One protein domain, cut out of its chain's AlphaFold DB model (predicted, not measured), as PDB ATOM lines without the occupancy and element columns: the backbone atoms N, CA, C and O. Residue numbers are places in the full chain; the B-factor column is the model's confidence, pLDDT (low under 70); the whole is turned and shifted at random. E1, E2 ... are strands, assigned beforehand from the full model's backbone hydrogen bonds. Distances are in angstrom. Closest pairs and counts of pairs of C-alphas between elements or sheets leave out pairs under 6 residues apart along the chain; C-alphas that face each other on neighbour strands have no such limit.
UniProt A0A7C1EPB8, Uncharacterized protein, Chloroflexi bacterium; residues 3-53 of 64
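This is residues 3 to 53 of the 64 residues of an uncharacterized protein of Chloroflexi bacterium (UniProt A0A7C1EPB8). One curled, twisted sheet of four strands makes the whole shape, curving like part of a barrel that stays open, with no named helix on it. E3 and E4 pair along nearly their full length as a long hairpin, while E1 and the first part of E2 make a shorter one. The printed part has 51 residues with four named strands, E1 to E4, in that order along the chain and across the sheet, all antiparallel. The class is all strand; the whole is loose, with a radius of gyration of the C-alphas of 12.6 A, and elongated, spanning 38 by 20 by 14 A.

Begin at E1, residues 3 to 8, an edge strand. It forms a hairpin with E2, residues 14 to 24; look at N 5 and O 18, 2.9 A apart. The pairing of E2 is staggered: residues 14 to 20 pair with E1, and residues 22 to 24 with E3, residues 30 to 40. In the hairpin of E2 and E3, find N 23 and O 31 at 2.8 A. E3 bends by 59 degrees at residue 37. E4, residues 43 to 52, is the other edge strand and forms a hairpin with E3, antiparallel at 167 degrees; N 34 and O 49 are 3.0 A apart, N 45 and O 38 2.8 A. The four strands form a meander, each the antiparallel neighbour of the one before. E1 and E4 are only just apart, their closest C-alphas at 8.0 A.

Find C-alpha 3 at (163.200, 153.906, 113.737); from there E1 runs 15.9 A to Lys 8. E2 covers 28.5 A from C-alpha 14 at (159.154, 149.792, 98.415). E3 covers 30.3 A, and E4 28.5 A, ending at C-alpha 52 at (163.776, 143.846, 121.082).

The two C-alphas farthest apart, those of Gly 28 and Gly 42, are 38.3 A apart. The printed part has no cut, and its three links are tight. The mean pLDDT of the printed part is 96.7, and no printed residue is under 70.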
ATOM      1  N   ILE A   3     162.634 154.715 114.824       97.50
ATOM      2  CA  ILE A   3     163.200 153.906 113.737       97.50
ATOM      3  C   ILE A   3     162.209 153.874 112.577       97.50
ATOM      4  O   ILE A   3     160.999 153.808 112.790       97.50
ATOM      5  N   ILE A   4     162.722 153.900 111.350       97.81
ATOM      6  CA  ILE A   4     161.937 153.644 110.145       97.81
ATOM      7  C   ILE A   4     162.289 152.248 109.641       97.81
ATOM      8  O   ILE A   4     163.463 151.943 109.448       97.81
ATOM      9  N   ALA A   5     161.278 151.403 109.449       97.69
ATOM     10  CA  ALA A   5     161.433 150.110 108.796       97.69
ATOM     11  C   ALA A   5     160.785 150.162 107.415       97.69
ATOM     12  O   ALA A   5     159.616 150.529 107.284       97.69
ATOM     13  N   GLU A   6     161.542 149.765 106.401       97.25
ATOM     14  CA  GLU A   6     161.062 149.620 105.034       97.25
ATOM     15  C   GLU A   6     160.928 148.134 104.701       97.25
ATOM     16  O   GLU A   6     161.849 147.348 104.925       97.25
ATOM     17  N   ILE A   7     159.781 147.753 104.149       96.62
ATOM     18  CA  ILE A   7     159.569 146.443 103.540       96.62
ATOM     19  C   ILE A   7     159.747 146.640 102.042       96.62
ATOM     20  O   ILE A   7     159.040 147.448 101.436       96.62
ATOM     21  N   LYS A   8     160.713 145.929 101.461       97.19
ATOM     22  CA  LYS A   8     161.111 146.064 100.061       97.19
ATOM     23  C   LYS A   8     161.210 144.701  99.391       97.19
ATOM     24  O   LYS A   8     161.498 143.704 100.055       97.19
ATOM     25  N   THR A   9     160.983 144.669  98.087       96.25
ATOM     26  CA  THR A   9     161.340 143.524  97.246       96.25
ATOM     27  C   THR A   9     162.867 143.445  97.062       96.25
ATOM     28  O   THR A   9     163.569 144.426  97.335       96.25
ATOM     29  N   PRO A  10     163.420 142.307  96.599       97.62
ATOM     30  CA  PRO A  10     164.863 142.169  96.364       97.62
ATOM     31  C   PRO A  10     165.441 143.151  95.334       97.62
ATOM     32  O   PRO A  10     166.604 143.528  95.433       97.62
ATOM     33  N   ASP A  11     164.634 143.589  94.370       97.00
ATOM     34  CA  ASP A  11     164.965 144.621  93.379       97.00
ATOM     35  C   ASP A  11     164.836 146.057  93.927       97.00
ATOM     36  O   ASP A  11     165.152 147.021  93.235       97.00
ATOM     37  N   GLY A  12     164.428 146.212  95.191       96.06
ATOM     38  CA  GLY A  12     164.419 147.485  95.908       96.06
ATOM     39  C   GLY A  12     163.094 148.249  95.860       96.06
ATOM     40  O   GLY A  12     163.015 149.335  96.444       96.06
ATOM     41  N   GLN A  13     162.045 147.703  95.236       96.38
ATOM     42  CA  GLN A  13     160.717 148.317  95.237       96.38
ATOM     43  C   GLN A  13     160.160 148.378  96.665       96.38
ATOM     44  O   GLN A  13     160.060 147.367  97.358       96.38
ATOM     45  N   LEU A  14     159.765 149.576  97.105       96.69
ATOM     46  CA  LEU A  14     159.154 149.792  98.415       96.69
ATOM     47  C   LEU A  14     157.709 149.285  98.434       96.69
ATOM     48  O   LEU A  14     156.859 149.783  97.702       96.69
ATOM     49  N   LEU A  15     157.440 148.321  99.313       96.12
ATOM     50  CA  LEU A  15     156.110 147.754  99.557       96.12
ATOM     51  C   LEU A  15     155.404 148.426 100.740       96.12
ATOM     52  O   LEU A  15     154.179 148.465 100.804       96.12
ATOM     53  N   GLY A  16     156.162 148.953 101.703       95.69
ATOM     54  CA  GLY A  16     155.592 149.640 102.854       95.69
ATOM     55  C   GLY A  16     156.646 150.213 103.786       95.69
ATOM     56  O   GLY A  16     157.785 149.751 103.822       95.69
ATOM     57  N   MET A  17     156.244 151.218 104.557       97.31
ATOM     58  CA  MET A  17     157.094 151.887 105.533       97.31
ATOM     59  C   MET A  17     156.366 151.986 106.868       97.31
ATOM     60  O   MET A  17     155.186 152.327 106.922       97.31
ATOM     61  N   PHE A  18     157.087 151.704 107.946       98.12
ATOM     62  CA  PHE A  18     156.569 151.762 109.303       98.12
ATOM     63  C   PHE A  18     157.450 152.663 110.149       98.12
ATOM     64  O   PHE A  18     158.676 152.558 110.135       98.12
ATOM     65  N   THR A  19     156.807 153.518 110.933       97.94
ATOM     66  CA  THR A  19     157.456 154.270 112.000       97.94
ATOM     67  C   THR A  19     157.376 153.451 113.278       97.94
ATOM     68  O   THR A  19     156.286 153.161 113.763       97.94
ATOM     69  N   LEU A  20     158.527 153.067 113.818       98.06
ATOM     70  CA  LEU A  20     158.640 152.277 115.032       98.06
ATOM     71  C   LEU A  20     159.063 153.196 116.186       98.06
ATOM     72  O   LEU A  20     160.256 153.495 116.329       98.06
ATOM     73  N   PRO A  21     158.118 153.678 117.010       97.88
ATOM     74  CA  PRO A  21     158.455 154.350 118.255       97.88
ATOM     75  C   PRO A  21     159.080 153.369 119.252       97.88
ATOM     76  O   PRO A  21     158.846 152.155 119.200       97.88
ATOM     77  N   ALA A  22     159.861 153.917 120.183       97.50
ATOM     78  CA  ALA A  22     160.359 153.162 121.322       97.50
ATOM     79  C   ALA A  22     159.189 152.605 122.151       97.50
ATOM     80  O   ALA A  22     158.147 153.248 122.300       97.50
ATOM     81  N   LYS A  23     159.369 151.400 122.685       96.31
ATOM     82  CA  LYS A  23     158.370 150.679 123.461       96.31
ATOM     83  C   LYS A  23     159.031 149.898 124.588       96.31
ATOM     84  O   LYS A  23     159.906 149.069 124.345       96.31
ATOM     85  N   ASP A  24     158.514 150.095 125.793       95.44
ATOM     86  CA  ASP A  24     158.710 149.167 126.901       95.44
ATOM     87  C   ASP A  24     157.682 148.032 126.784       95.44
ATOM     88  O   ASP A  24     156.471 148.249 126.638       95.44
ATOM     89  N   PHE A  25     158.164 146.793 126.779       95.12
ATOM     90  CA  PHE A  25     157.336 145.601 126.653       95.12
ATOM     91  C   PHE A  25     156.896 145.099 128.030       95.12
ATOM     92  O   PHE A  25     157.614 145.222 129.018       95.12
ATOM     93  N   LYS A  26     155.731 144.435 128.086       93.38
ATOM     94  CA  LYS A  26     155.197 143.839 129.328       93.38
ATOM     95  C   LYS A  26     156.141 142.819 129.972       93.38
ATOM     96  O   LYS A  26     156.040 142.559 131.160       93.38
ATOM     97  N   THR A  27     157.053 142.243 129.192       90.50
ATOM     98  CA  THR A  27     158.089 141.316 129.664       90.50
ATOM     99  C   THR A  27     159.223 142.006 130.426       90.50
ATOM    100  O   THR A  27     160.128 141.313 130.882       90.50
ATOM    101  N   GLY A  28     159.224 143.340 130.519       91.25
ATOM    102  CA  GLY A  28     160.309 144.141 131.094       91.25
ATOM    103  C   GLY A  28     161.447 144.448 130.116       91.25
ATOM    104  O   GLY A  28     162.397 145.128 130.488       91.25
ATOM    105  N   SER A  29     161.370 143.953 128.877       95.62
ATOM    106  CA  SER A  29     162.318 144.282 127.807       95.62
ATOM    107  C   SER A  29     162.001 145.641 127.185       95.62
ATOM    108  O   SER A  29     160.853 146.086 127.203       95.62
ATOM    109  N   LYS A  30     162.996 146.256 126.555       96.56
ATOM    110  CA  LYS A  30     162.859 147.492 125.775       96.56
ATOM    111  C   LYS A  30     163.040 147.215 124.291       96.56
ATOM    112  O   LYS A  30     163.572 146.177 123.895       96.56
ATOM    113  N   GLY A  31     162.593 148.141 123.459       97.06
ATOM    114  CA  GLY A  31     162.860 148.105 122.030       97.06
ATOM    115  C   GLY A  31     161.913 149.000 121.255       97.06
ATOM    116  O   GLY A  31     161.599 150.098 121.704       97.06
ATOM    117  N   TYR A  32     161.472 148.545 120.086       98.31
ATOM    118  CA  TYR A  32     160.660 149.326 119.159       98.31
ATOM    119  C   TYR A  32     159.564 148.462 118.545       98.31
ATOM    120  O   TYR A  32     159.750 147.262 118.330       98.31
ATOM    121  N   TYR A  33     158.408 149.060 118.266       97.81
ATOM    122  CA  TYR A  33     157.251 148.304 117.792       97.81
ATOM    123  C   TYR A  33     156.347 149.135 116.896       97.81
ATOM    124  O   TYR A  33     156.014 150.271 117.230       97.81
ATOM    125  N   ALA A  34     155.868 148.517 115.822       97.81
ATOM    126  CA  ALA A  34     154.770 149.028 115.019       97.81
ATOM    127  C   ALA A  34     153.901 147.876 114.510       97.81
ATOM    128  O   ALA A  34     154.367 146.752 114.310       97.81
ATOM    129  N   ASN A  35     152.633 148.178 114.256       97.69
ATOM    130  CA  ASN A  35     151.751 147.321 113.486       97.69
ATOM    131  C   ASN A  35     150.953 148.164 112.490       97.69
ATOM    132  O   ASN A  35     150.796 149.373 112.650       97.69
ATOM    133  N   GLY A  36     150.468 147.528 111.435       97.00
ATOM    134  CA  GLY A  36     149.661 148.205 110.432       97.00
ATOM    135  C   GLY A  36     149.356 147.299 109.257       97.00
ATOM    136  O   GLY A  36     149.731 146.128 109.244       97.00
ATOM    137  N   LYS A  37     148.650 147.847 108.274       97.50
ATOM    138  CA  LYS A  37     148.280 147.119 107.062       97.50
ATOM    139  C   LYS A  37     149.147 147.574 105.902       97.50
ATOM    140  O   LYS A  37     149.379 148.769 105.760       97.50
ATOM    141  N   LEU A  38     149.552 146.632 105.065       96.31
ATOM    142  CA  LEU A  38     150.151 146.902 103.763       96.31
ATOM    143  C   LEU A  38     149.455 146.076 102.691       96.31
ATOM    144  O   LEU A  38     148.807 145.069 102.991       96.31
ATOM    145  N   GLU A  39     149.577 146.522 101.453       96.19
ATOM    146  CA  GLU A  39     149.049 145.825 100.294       96.19
ATOM    147  C   GLU A  39     150.209 145.331  99.438       96.19
ATOM    148  O   GLU A  39     151.140 146.080  99.154       96.19
ATOM    149  N   ILE A  40     150.165 144.057  99.063       95.62
ATOM    150  CA  ILE A  40     151.144 143.424  98.180       95.62
ATOM    151  C   ILE A  40     150.332 142.671  97.131       95.62
ATOM    152  O   ILE A  40     149.504 141.833  97.487       95.62
ATOM    153  N   GLU A  41     150.529 143.007  95.856       94.00
ATOM    154  CA  GLU A  41     149.865 142.346  94.719       94.00
ATOM    155  C   GLU A  41     148.328 142.264  94.871       94.00
ATOM    156  O   GLU A  41     147.709 141.219  94.664       94.00
ATOM    157  N   GLY A  42     147.698 143.364  95.302       95.62
ATOM    158  CA  GLY A  42     146.242 143.458  95.485       95.62
ATOM    159  C   GLY A  42     145.689 142.714  96.709       95.62
ATOM    160  O   GLY A  42     144.476 142.686  96.925       95.62
ATOM    161  N   LYS A  43     146.552 142.109  97.536       97.94
ATOM    162  CA  LYS A  43     146.172 141.443  98.789       97.94
ATOM    163  C   LYS A  43     146.589 142.287  99.987       97.94
ATOM    164  O   LYS A  43     147.710 142.785 100.057       97.94
ATOM    165  N   ARG A  44     145.689 142.419 100.966       97.75
ATOM    166  CA  ARG A  44     145.951 143.152 102.215       97.75
ATOM    167  C   ARG A  44     146.524 142.229 103.283       97.75
ATOM    168  O   ARG A  44     145.938 141.196 103.597       97.75
ATOM    169  N   TYR A  45     147.606 142.671 103.904       98.00
ATOM    170  CA  TYR A  45     148.297 141.983 104.986       98.00
ATOM    171  C   TYR A  45     148.310 142.850 106.239       98.00
ATOM    172  O   TYR A  45     148.402 144.073 106.151       98.00
ATOM    173  N   GLN A  46     148.247 142.216 107.408       98.00
ATOM    174  CA  GLN A  46     148.574 142.854 108.679       98.00
ATOM    175  C   GLN A  46     150.048 142.566 108.978       98.00
ATOM    176  O   GLN A  46     150.413 141.416 109.209       98.00
ATOM    177  N   ALA A  47     150.887 143.597 108.982       97.44
ATOM    178  CA  ALA A  47     152.277 143.497 109.401       97.44
ATOM    179  C   ALA A  47     152.438 143.905 110.863       97.44
ATOM    180  O   ALA A  47     151.796 144.835 111.362       97.44
ATOM    181  N   GLN A  48     153.354 143.212 111.529       97.69
ATOM    182  CA  GLN A  48     153.866 143.558 112.842       97.69
ATOM    183  C   GLN A  48     155.387 143.542 112.763       97.69
ATOM    184  O   GLN A  48     155.973 142.553 112.327       97.69
ATOM    185  N   ILE A  49     156.015 144.626 113.208       97.62
ATOM    186  CA  ILE A  49     157.468 144.752 113.260       97.62
ATOM    187  C   ILE A  49     157.853 145.021 114.708       97.62
ATOM    188  O   ILE A  49     157.335 145.944 115.341       97.62
ATOM    189  N   GLN A  50     158.746 144.190 115.235       97.38
ATOM    190  CA  GLN A  50     159.200 144.252 116.614       97.38
ATOM    191  C   GLN A  50     160.718 144.114 116.655       97.38
ATOM    192  O   GLN A  50     161.269 143.113 116.206       97.38
ATOM    193  N   LEU A  51     161.379 145.113 117.230       97.12
ATOM    194  CA  LEU A  51     162.789 145.054 117.589       97.12
ATOM    195  C   LEU A  51     162.849 144.980 119.109       97.12
ATOM    196  O   LEU A  51     162.256 145.819 119.787       97.12
ATOM    197  N   VAL A  52     163.546 143.984 119.641       97.00
ATOM    198  CA  VAL A  52     163.776 143.846 121.082       97.00
ATOM    199  C   VAL A  52     165.259 144.039 121.335       97.00
ATOM    200  O   VAL A  52     166.092 143.393 120.704       97.00
ATOM    201  N   GLU A  53     165.585 144.936 122.255       96.25
ATOM    202  CA  GLU A  53     166.952 145.147 122.701       96.25
ATOM    203  C   GLU A  53     167.409 143.928 123.515       96.25
ATOM    204  O   GLU A  53     166.820 143.585 124.549       96.25
TER     205      GLU A  53